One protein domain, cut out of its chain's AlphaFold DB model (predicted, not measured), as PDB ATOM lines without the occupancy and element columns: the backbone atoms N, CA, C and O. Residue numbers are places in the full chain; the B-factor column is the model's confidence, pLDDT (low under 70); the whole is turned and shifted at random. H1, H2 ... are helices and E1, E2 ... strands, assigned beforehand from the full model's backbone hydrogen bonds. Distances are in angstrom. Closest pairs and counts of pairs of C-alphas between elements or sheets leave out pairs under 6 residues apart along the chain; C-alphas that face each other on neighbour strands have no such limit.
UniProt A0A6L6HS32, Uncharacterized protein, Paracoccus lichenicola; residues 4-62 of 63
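What this domain is: This is residues 4 to 62 of the 63 residues of an uncharacterized protein of Paracoccus lichenicola (UniProt A0A6L6HS32). A small, strongly twisted sheet of three antiparallel strands, order E2, E1, E3, is covered by one helix, H1, which runs slantwise over the middle strand E1, making two layers, a helix on one face of a sheet. The long stretch of residues 17 to 34 loops out between E2 and H1 and is tied back to E2 and E1 by short pairings. Along the 59 printed residues come E1, E2, H1 and E3; the class is mixed, with under half of the residues in named elements. The whole is compact, with a radius of gyration of the C-alphas of 10.0 A and spans of 28 by 22 by 21 A.

How they stand to each other: Start at E1, residues 4 to 8, the inner strand; a tight link leads into E2, residues 11 to 16, its antiparallel hairpin partner, where N 16 and O 6 are 2.8 A apart, within hydrogen-bond range. Go on to H1, residues 35 to 44, on the sheet at a height of 8.6 A, over E1 and at 37 degrees to it on the local plane; their closest C-alphas, Tyr 4 and Tyr 35, are 6.2 A apart. Every O i to N i+4 pair of H1 is within hydrogen-bond range. E3, residues 56 to 61, is antiparallel to E1, with N 57 and O 7 at 2.8 A. E2, H1 and E3 form a split strand-helix-strand unit, two strands of one sheet that are not neighbours, with a helix between them along the chain and E1 between them in the sheet; its crossover is right-handed.

Where its parts are: Find C-alpha 4 at (40.555, -11.338, -0.571); E1 runs 13.4 A from there and E2 11.5 A. H1 begins at (38.122, -7.733, -4.951) and runs 14.5 A. E3, also 14.5 A, ends at C-alpha 61, (44.667, -13.061, 1.655).

The domain as a whole: The C-alphas farthest apart, Thr 47 and Asp 62, are 28.3 A apart. The links E2 to H1 and H1 to E3 are long, and the printed part has no cut. Residue 62 is under pLDDT 70.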
ATOM      1  N   TYR A   4      40.689 -12.652  -1.190       92.69
ATOM      2  CA  TYR A   4      40.555 -11.338  -0.571       92.69
ATOM      3  C   TYR A   4      39.785 -11.448   0.740       92.69
ATOM      4  O   TYR A   4      38.839 -12.221   0.831       92.69
ATOM      5  N   CYS A   5      40.161 -10.652   1.736       93.25
ATOM      6  CA  CYS A   5      39.489 -10.584   3.032       93.25
ATOM      7  C   CYS A   5      39.146  -9.137   3.376       93.25
ATOM      8  O   CYS A   5      39.796  -8.202   2.909       93.25
ATOM      9  N   LEU A   6      38.155  -8.965   4.249       92.38
ATOM     10  CA  LEU A   6      37.834  -7.674   4.849       92.38
ATOM     11  C   LEU A   6      38.509  -7.561   6.214       92.38
ATOM     12  O   LEU A   6      38.322  -8.433   7.060       92.38
ATOM     13  N   CYS A   7      39.253  -6.484   6.441       92.88
ATOM     14  CA  CYS A   7      39.904  -6.190   7.716       92.88
ATOM     15  C   CYS A   7      39.439  -4.853   8.272       92.88
ATOM     16  O   CYS A   7      39.017  -3.979   7.517       92.88
ATOM     17  N   LEU A   8      39.597  -4.646   9.577       91.06
ATOM     18  CA  LEU A   8      39.479  -3.306  10.147       91.06
ATOM     19  C   LEU A   8      40.637  -2.432   9.657       91.06
ATOM     20  O   LEU A   8      41.801  -2.803   9.810       91.06
ATOM     21  N   ARG A   9      40.327  -1.244   9.131       87.38
ATOM     22  CA  ARG A   9      41.341  -0.287   8.659       87.38
ATOM     23  C   ARG A   9      42.309   0.125   9.772       87.38
ATOM     24  O   ARG A   9      43.497   0.299   9.525       87.38
ATOM     25  N   ASP A  10      41.802   0.247  10.995       86.31
ATOM     26  CA  ASP A  10      42.608   0.609  12.165       86.31
ATOM     27  C   ASP A  10      43.386  -0.584  12.744       86.31
ATOM     28  O   ASP A  10      44.335  -0.393  13.504       86.31
ATOM     29  N   ASN A  11      42.997  -1.822  12.409       86.06
ATOM     30  CA  ASN A  11      43.643  -3.029  12.914       86.06
ATOM     31  C   ASN A  11      43.576  -4.188  11.894       86.06
ATOM     32  O   ASN A  11      42.685  -5.037  11.980       86.06
ATOM     33  N   PRO A  12      44.534  -4.269  10.952       84.19
ATOM     34  CA  PRO A  12      44.505  -5.227   9.839       84.19
ATOM     35  C   PRO A  12      44.565  -6.705  10.250       84.19
ATOM     36  O   PRO A  12      44.306  -7.590   9.434       84.19
ATOM     37  N   HIS A  13      44.928  -6.987  11.504       86.94
ATOM     38  CA  HIS A  13      44.915  -8.339  12.061       86.94
ATOM     39  C   HIS A  13      43.495  -8.853  12.310       86.94
ATOM     40  O   HIS A  13      43.287 -10.060  12.287       86.94
ATOM     41  N   PHE A  14      42.530  -7.958  12.526       90.56
ATOM     42  CA  PHE A  14      41.130  -8.300  12.745       90.56
ATOM     43  C   PHE A  14      40.418  -8.409  11.404       90.56
ATOM     44  O   PHE A  14      40.196  -7.403  10.724       90.56
ATOM     45  N   ARG A  15      40.064  -9.639  11.035       92.44
ATOM     46  CA  ARG A  15      39.417  -9.969   9.765       92.44
ATOM     47  C   ARG A  15      37.959 -10.318  10.004       92.44
ATOM     48  O   ARG A  15      37.627 -10.887  11.041       92.44
ATOM     49  N   LEU A  16      37.098  -9.978   9.050       92.88
ATOM     50  CA  LEU A  16      35.690 -10.353   9.086       92.88
ATOM     51  C   LEU A  16      35.607 -11.875   9.187       92.88
ATOM     52  O   LEU A  16      36.198 -12.583   8.372       92.88
ATOM     53  N   THR A  17      34.898 -12.370  10.189       93.19
ATOM     54  CA  THR A  17      34.725 -13.800  10.423       93.19
ATOM     55  C   THR A  17      33.893 -14.425   9.309       93.19
ATOM     56  O   THR A  17      33.031 -13.778   8.712       93.19
ATOM     57  N   ARG A  18      34.122 -15.708   9.014       90.81
ATOM     58  CA  ARG A  18      33.410 -16.444   7.955       90.81
ATOM     59  C   ARG A  18      31.883 -16.435   8.093       90.81
ATOM     60  O   ARG A  18      31.180 -16.531   7.091       90.81
ATOM     61  N   ASP A  19      31.366 -16.335   9.312       88.56
ATOM     62  CA  ASP A  19      29.930 -16.232   9.599       88.56
ATOM     63  C   ASP A  19      29.370 -14.803   9.445       88.56
ATOM     64  O   ASP A  19      28.160 -14.598   9.584       88.56
ATOM     65  N   GLY A  20      30.234 -13.821   9.167       86.00
ATOM     66  CA  GLY A  20      29.875 -12.412   9.095       86.00
ATOM     67  C   GLY A  20      29.217 -11.929  10.383       86.00
ATOM     68  O   GLY A  20      28.232 -11.197  10.291       86.00
ATOM     69  N   GLN A  21      29.669 -12.428  11.547       85.75
ATOM     70  CA  GLN A  21      29.204 -12.037  12.890       85.75
ATOM     71  C   GLN A  21      30.139 -11.068  13.633       85.75
ATOM     72  O   GLN A  21      29.719 -10.443  14.613       85.75
ATOM     73  N   GLY A  22      31.352 -10.845  13.128       89.06
ATOM     74  CA  GLY A  22      32.180  -9.725  13.552       89.06
ATOM     75  C   GLY A  22      33.569  -9.766  12.941       89.06
ATOM     76  O   GLY A  22      33.787 -10.376  11.899       89.06
ATOM     77  N   PHE A  23      34.522  -9.121  13.607       91.25
ATOM     78  CA  PHE A  23      35.933  -9.191  13.247       91.25
ATOM     79  C   PHE A  23      36.708  -9.907  14.343       91.25
ATOM     80  O   PHE A  23      36.559  -9.581  15.519       91.25
ATOM     81  N   ASP A  24      37.569 -10.838  13.952       90.81
ATOM     82  CA  ASP A  24      38.414 -11.596  14.868       90.81
ATOM     83  C   ASP A  24      39.790 -11.840  14.229       90.81
ATOM     84  O   ASP A  24      39.932 -11.861  13.004       90.81
ATOM     85  N   ALA A  25      40.827 -11.960  15.058       89.81
ATOM     86  CA  ALA A  25      42.205 -12.152  14.600       89.81
ATOM     87  C   ALA A  25      42.627 -13.628  14.489       89.81
ATOM     88  O   ALA A  25      43.679 -13.936  13.928       89.81
ATOM     89  N   HIS A  26      41.833 -14.541  15.047       88.50
ATOM     90  CA  HIS A  26      42.124 -15.966  15.172       88.50
ATOM     91  C   HIS A  26      41.054 -16.860  14.536       88.50
ATOM     92  O   HIS A  26      41.341 -18.017  14.229       88.50
ATOM     93  N   ALA A  27      39.833 -16.357  14.347       89.56
ATOM     94  CA  ALA A  27      38.780 -17.077  13.645       89.56
ATOM     95  C   ALA A  27      39.076 -17.211  12.141       89.56
ATOM     96  O   ALA A  27      39.840 -16.440  11.558       89.56
ATOM     97  N   GLU A  28      38.433 -18.191  11.503       90.56
ATOM     98  CA  GLU A  28      38.507 -18.364  10.052       90.56
ATOM     99  C   GLU A  28      37.924 -17.115   9.357       90.56
ATOM    100  O   GLU A  28      36.757 -16.773   9.605       90.56
ATOM    101  N   PRO A  29      38.709 -16.410   8.523       92.38
ATOM    102  CA  PRO A  29      38.244 -15.199   7.873       92.38
ATOM    103  C   PRO A  29      37.273 -15.526   6.738       92.38
ATOM    104  O   PRO A  29      37.352 -16.570   6.090       92.38
ATOM    105  N   MET A  30      36.372 -14.593   6.458       92.81
ATOM    106  CA  MET A  30      35.591 -14.598   5.232       92.81
ATOM    107  C   MET A  30      36.506 -14.251   4.057       92.81
ATOM    108  O   MET A  30      37.055 -13.148   3.995       92.81
ATOM    109  N   VAL A  31      36.654 -15.206   3.140       94.25
ATOM    110  CA  VAL A  31      37.449 -15.067   1.917       94.25
ATOM    111  C   VAL A  31      36.541 -14.862   0.705       94.25
ATOM    112  O   VAL A  31      35.485 -15.486   0.587       94.25
ATOM    113  N   PHE A  32      36.972 -14.000  -0.207       93.69
ATOM    114  CA  PHE A  32      36.316 -13.697  -1.476       93.69
ATOM    115  C   PHE A  32      37.252 -14.049  -2.629       93.69
ATOM    116  O   PHE A  32      38.468 -13.874  -2.519       93.69
ATOM    117  N   ALA A  33      36.700 -14.523  -3.748       92.62
ATOM    118  CA  ALA A  33      37.510 -14.924  -4.897       92.62
ATOM    119  C   ALA A  33      38.009 -13.715  -5.704       92.62
ATOM    120  O   ALA A  33      38.969 -13.822  -6.466       92.62
ATOM    121  N   THR A  34      37.354 -12.559  -5.555       93.38
ATOM    122  CA  THR A  34      37.732 -11.311  -6.225       93.38
ATOM    123  C   THR A  34      37.570 -10.103  -5.306       93.38
ATOM    124  O   THR A  34      36.798 -10.124  -4.346       93.38
ATOM    125  N   TYR A  35      38.281  -9.020  -5.630       92.12
ATOM    126  CA  TYR A  35      38.122  -7.733  -4.951       92.12
ATOM    127  C   TYR A  35      36.688  -7.197  -5.074       92.12
ATOM    128  O   TYR A  35      36.131  -6.697  -4.099       92.12
ATOM    129  N   ASP A  36      36.077  -7.337  -6.255       93.94
ATOM    130  CA  ASP A  36      34.724  -6.843  -6.526       93.94
ATOM    131  C   ASP A  36      33.677  -7.558  -5.664       93.94
ATOM    132  O   ASP A  36      32.782  -6.911  -5.129       93.94
ATOM    133  N   GLU A  37      33.820  -8.870  -5.442       93.94
ATOM    134  CA  GLU A  37      32.952  -9.616  -4.522       93.94
ATOM    135  C   GLU A  37      33.064  -9.111  -3.077       93.94
ATOM    136  O   GLU A  37      32.045  -8.945  -2.401       93.94
ATOM    137  N   ALA A  38      34.285  -8.831  -2.609       92.31
ATOM    138  CA  ALA A  38      34.506  -8.265  -1.280       92.31
ATOM    139  C   ALA A  38      33.901  -6.856  -1.167       92.31
ATOM    140  O   ALA A  38      33.267  -6.524  -0.164       92.31
ATOM    141  N   TYR A  39      34.042  -6.035  -2.210       91.94
ATOM    142  CA  TYR A  39      33.460  -4.696  -2.263       91.94
ATOM    143  C   TYR A  39      31.928  -4.735  -2.256       91.94
ATOM    144  O   TYR A  39      31.297  -4.083  -1.418       91.94
ATOM    145  N   ASP A  40      31.323  -5.566  -3.102       93.69
ATOM    146  CA  ASP A  40      29.876  -5.780  -3.138       93.69
ATOM    147  C   ASP A  40      29.337  -6.242  -1.782       93.69
ATOM    148  O   ASP A  40      28.266  -5.799  -1.351       93.69
ATOM    149  N   TYR A  41      30.083  -7.099  -1.079       91.69
ATOM    150  CA  TYR A  41      29.718  -7.527   0.266       91.69
ATOM    151  C   TYR A  41      29.614  -6.337   1.227       91.69
ATOM    152  O   TYR A  41      28.607  -6.225   1.934       91.69
ATOM    153  N   THR A  42      30.592  -5.422   1.215       89.25
ATOM    154  CA  THR A  42      30.560  -4.220   2.070       89.25
ATOM    155  C   THR A  42      29.385  -3.307   1.745       89.25
ATOM    156  O   THR A  42      28.748  -2.798   2.661       89.25
ATOM    157  N   LEU A  43      29.037  -3.144   0.466       89.81
ATOM    158  CA  LEU A  43      27.908  -2.307   0.059       89.81
ATOM    159  C   LEU A  43      26.566  -2.890   0.504       89.81
ATOM    160  O   LEU A  43      25.693  -2.147   0.947       89.81
ATOM    161  N   ARG A  44      26.399  -4.212   0.400       89.75
ATOM    162  CA  ARG A  44      25.155  -4.900   0.781       89.75
ATOM    163  C   ARG A  44      24.937  -4.949   2.290       89.75
ATOM    164  O   ARG A  44      23.790  -5.004   2.722       89.75
ATOM    165  N   HIS A  45      26.017  -4.939   3.066       87.50
ATOM    166  CA  HIS A  45      25.983  -5.112   4.518       87.50
ATOM    167  C   HIS A  45      26.433  -3.859   5.282       87.50
ATOM    168  O   HIS A  45      26.682  -3.933   6.480       87.50
ATOM    169  N   ASN A  46      26.508  -2.692   4.635       81.00
ATOM    170  CA  ASN A  46      26.931  -1.441   5.281       81.00
ATOM    171  C   ASN A  46      25.996  -0.974   6.415       81.00
ATOM    172  O   ASN A  46      26.412  -0.182   7.255       81.00
ATOM    173  N   THR A  47      24.754  -1.466   6.453       81.25
ATOM    174  CA  THR A  47      23.798  -1.248   7.550       81.25
ATOM    175  C   THR A  47      23.734  -2.422   8.527       81.25
ATOM    176  O   THR A  47      22.894  -2.430   9.425       81.25
ATOM    177  N   SER A  48      24.538  -3.469   8.336       82.94
ATOM    178  CA  SER A  48      24.637  -4.544   9.318       82.94
ATOM    179  C   SER A  48      25.361  -4.006  10.555       82.94
ATOM    180  O   SER A  48      26.397  -3.365  10.387       82.94
ATOM    181  N   PRO A  49      24.905  -4.310  11.786       78.19
ATOM    182  CA  PRO A  49      25.449  -3.716  13.017       78.19
ATOM    183  C   PRO A  49      26.967  -3.843  13.203       78.19
ATOM    184  O   PRO A  49      27.570  -3.137  13.998       78.19
ATOM    185  N   GLN A  50      27.582  -4.785  12.500       76.75
ATOM    186  CA  GLN A  50      28.997  -5.112  12.606       76.75
ATOM    187  C   GLN A  50      29.876  -4.338  11.620       76.75
ATOM    188  O   GLN A  50      31.083  -4.246  11.814       76.75
ATOM    189  N   LEU A  51      29.276  -3.827  10.544       75.81
ATOM    190  CA  LEU A  51      29.930  -3.010   9.522       75.81
ATOM    191  C   LEU A  51      29.452  -1.554   9.576       75.81
ATOM    192  O   LEU A  51      30.088  -0.671   9.003       75.81
ATOM    193  N   GLU A  52      28.354  -1.286  10.281       82.88
ATOM    194  CA  GLU A  52      27.818   0.052  10.485       82.88
ATOM    195  C   GLU A  52      28.826   0.931  11.240       82.88
ATOM    196  O   GLU A  52      29.227   0.642  12.366       82.88
ATOM    197  N   GLY A  53      29.258   2.020  10.599       80.56
ATOM    198  CA  GLY A  53      30.233   2.953  11.176       80.56
ATOM    199  C   GLY A  53      31.668   2.421  11.246       80.56
ATOM    200  O   GLY A  53      32.539   3.109  11.781       80.56
ATOM    201  N   VAL A  54      31.938   1.238  10.689       83.06
ATOM    202  CA  VAL A  54      33.262   0.613  10.699       83.06
ATOM    203  C   VAL A  54      33.975   0.869   9.374       83.06
ATOM    204  O   VAL A  54      33.455   0.591   8.296       83.06
ATOM    205  N   SER A  55      35.202   1.386   9.447       87.19
ATOM    206  CA  SER A  55      36.067   1.503   8.270       87.19
ATOM    207  C   SER A  55      36.781   0.183   8.024       87.19
ATOM    208  O   SER A  55      37.634  -0.222   8.815       87.19
ATOM    209  N   VAL A  56      36.444  -0.470   6.915       89.56
ATOM    210  CA  VAL A  56      37.064  -1.727   6.494       89.56
ATOM    211  C   VAL A  56      37.984  -1.523   5.297       89.56
ATOM    212  O   VAL A  56      37.789  -0.610   4.493       89.56
ATOM    213  N   GLU A  57      38.984  -2.383   5.179       91.94
ATOM    214  CA  GLU A  57      39.902  -2.453   4.047       91.94
ATOM    215  C   GLU A  57      39.841  -3.851   3.425       91.94
ATOM    216  O   GLU A  57      39.779  -4.853   4.139       91.94
ATOM    217  N   ILE A  58      39.838  -3.914   2.092       93.31
ATOM    218  CA  ILE A  58      39.928  -5.175   1.354       93.31
ATOM    219  C   ILE A  58      41.408  -5.475   1.146       93.31
ATOM    220  O   ILE A  58      42.097  -4.750   0.427       93.31
ATOM    221  N   VAL A  59      41.889  -6.555   1.749       91.38
ATOM    222  CA  VAL A  59      43.281  -6.999   1.624       91.38
ATOM    223  C   VAL A  59      43.349  -8.306   0.852       91.38
ATOM    224  O   VAL A  59      42.428  -9.120   0.906       91.38
ATOM    225  N   LYS A  60      44.463  -8.534   0.157       90.25
ATOM    226  CA  LYS A  60      44.760  -9.846  -0.416       90.25
ATOM    227  C   LYS A  60      45.066 -10.821   0.726       90.25
ATOM    228  O   LYS A  60      45.889 -10.522   1.588       90.25
ATOM    229  N   SER A  61      44.380 -11.956   0.750       81.19
ATOM    230  CA  SER A  61      44.667 -13.061   1.655       81.19
ATOM    231  C   SER A  61      45.953 -13.735   1.177       81.19
ATOM    232  O   SER A  61      45.976 -14.356   0.114       81.19
ATOM    233  N   ASP A  62      47.042 -13.558   1.925       68.31
ATOM    234  CA  ASP A  62      48.195 -14.455   1.847       68.31
ATOM    235  C   ASP A  62      47.734 -15.808   2.399       68.31
ATOM    236  O   ASP A  62      47.659 -15.989   3.617       68.31
TER     237      ASP A  62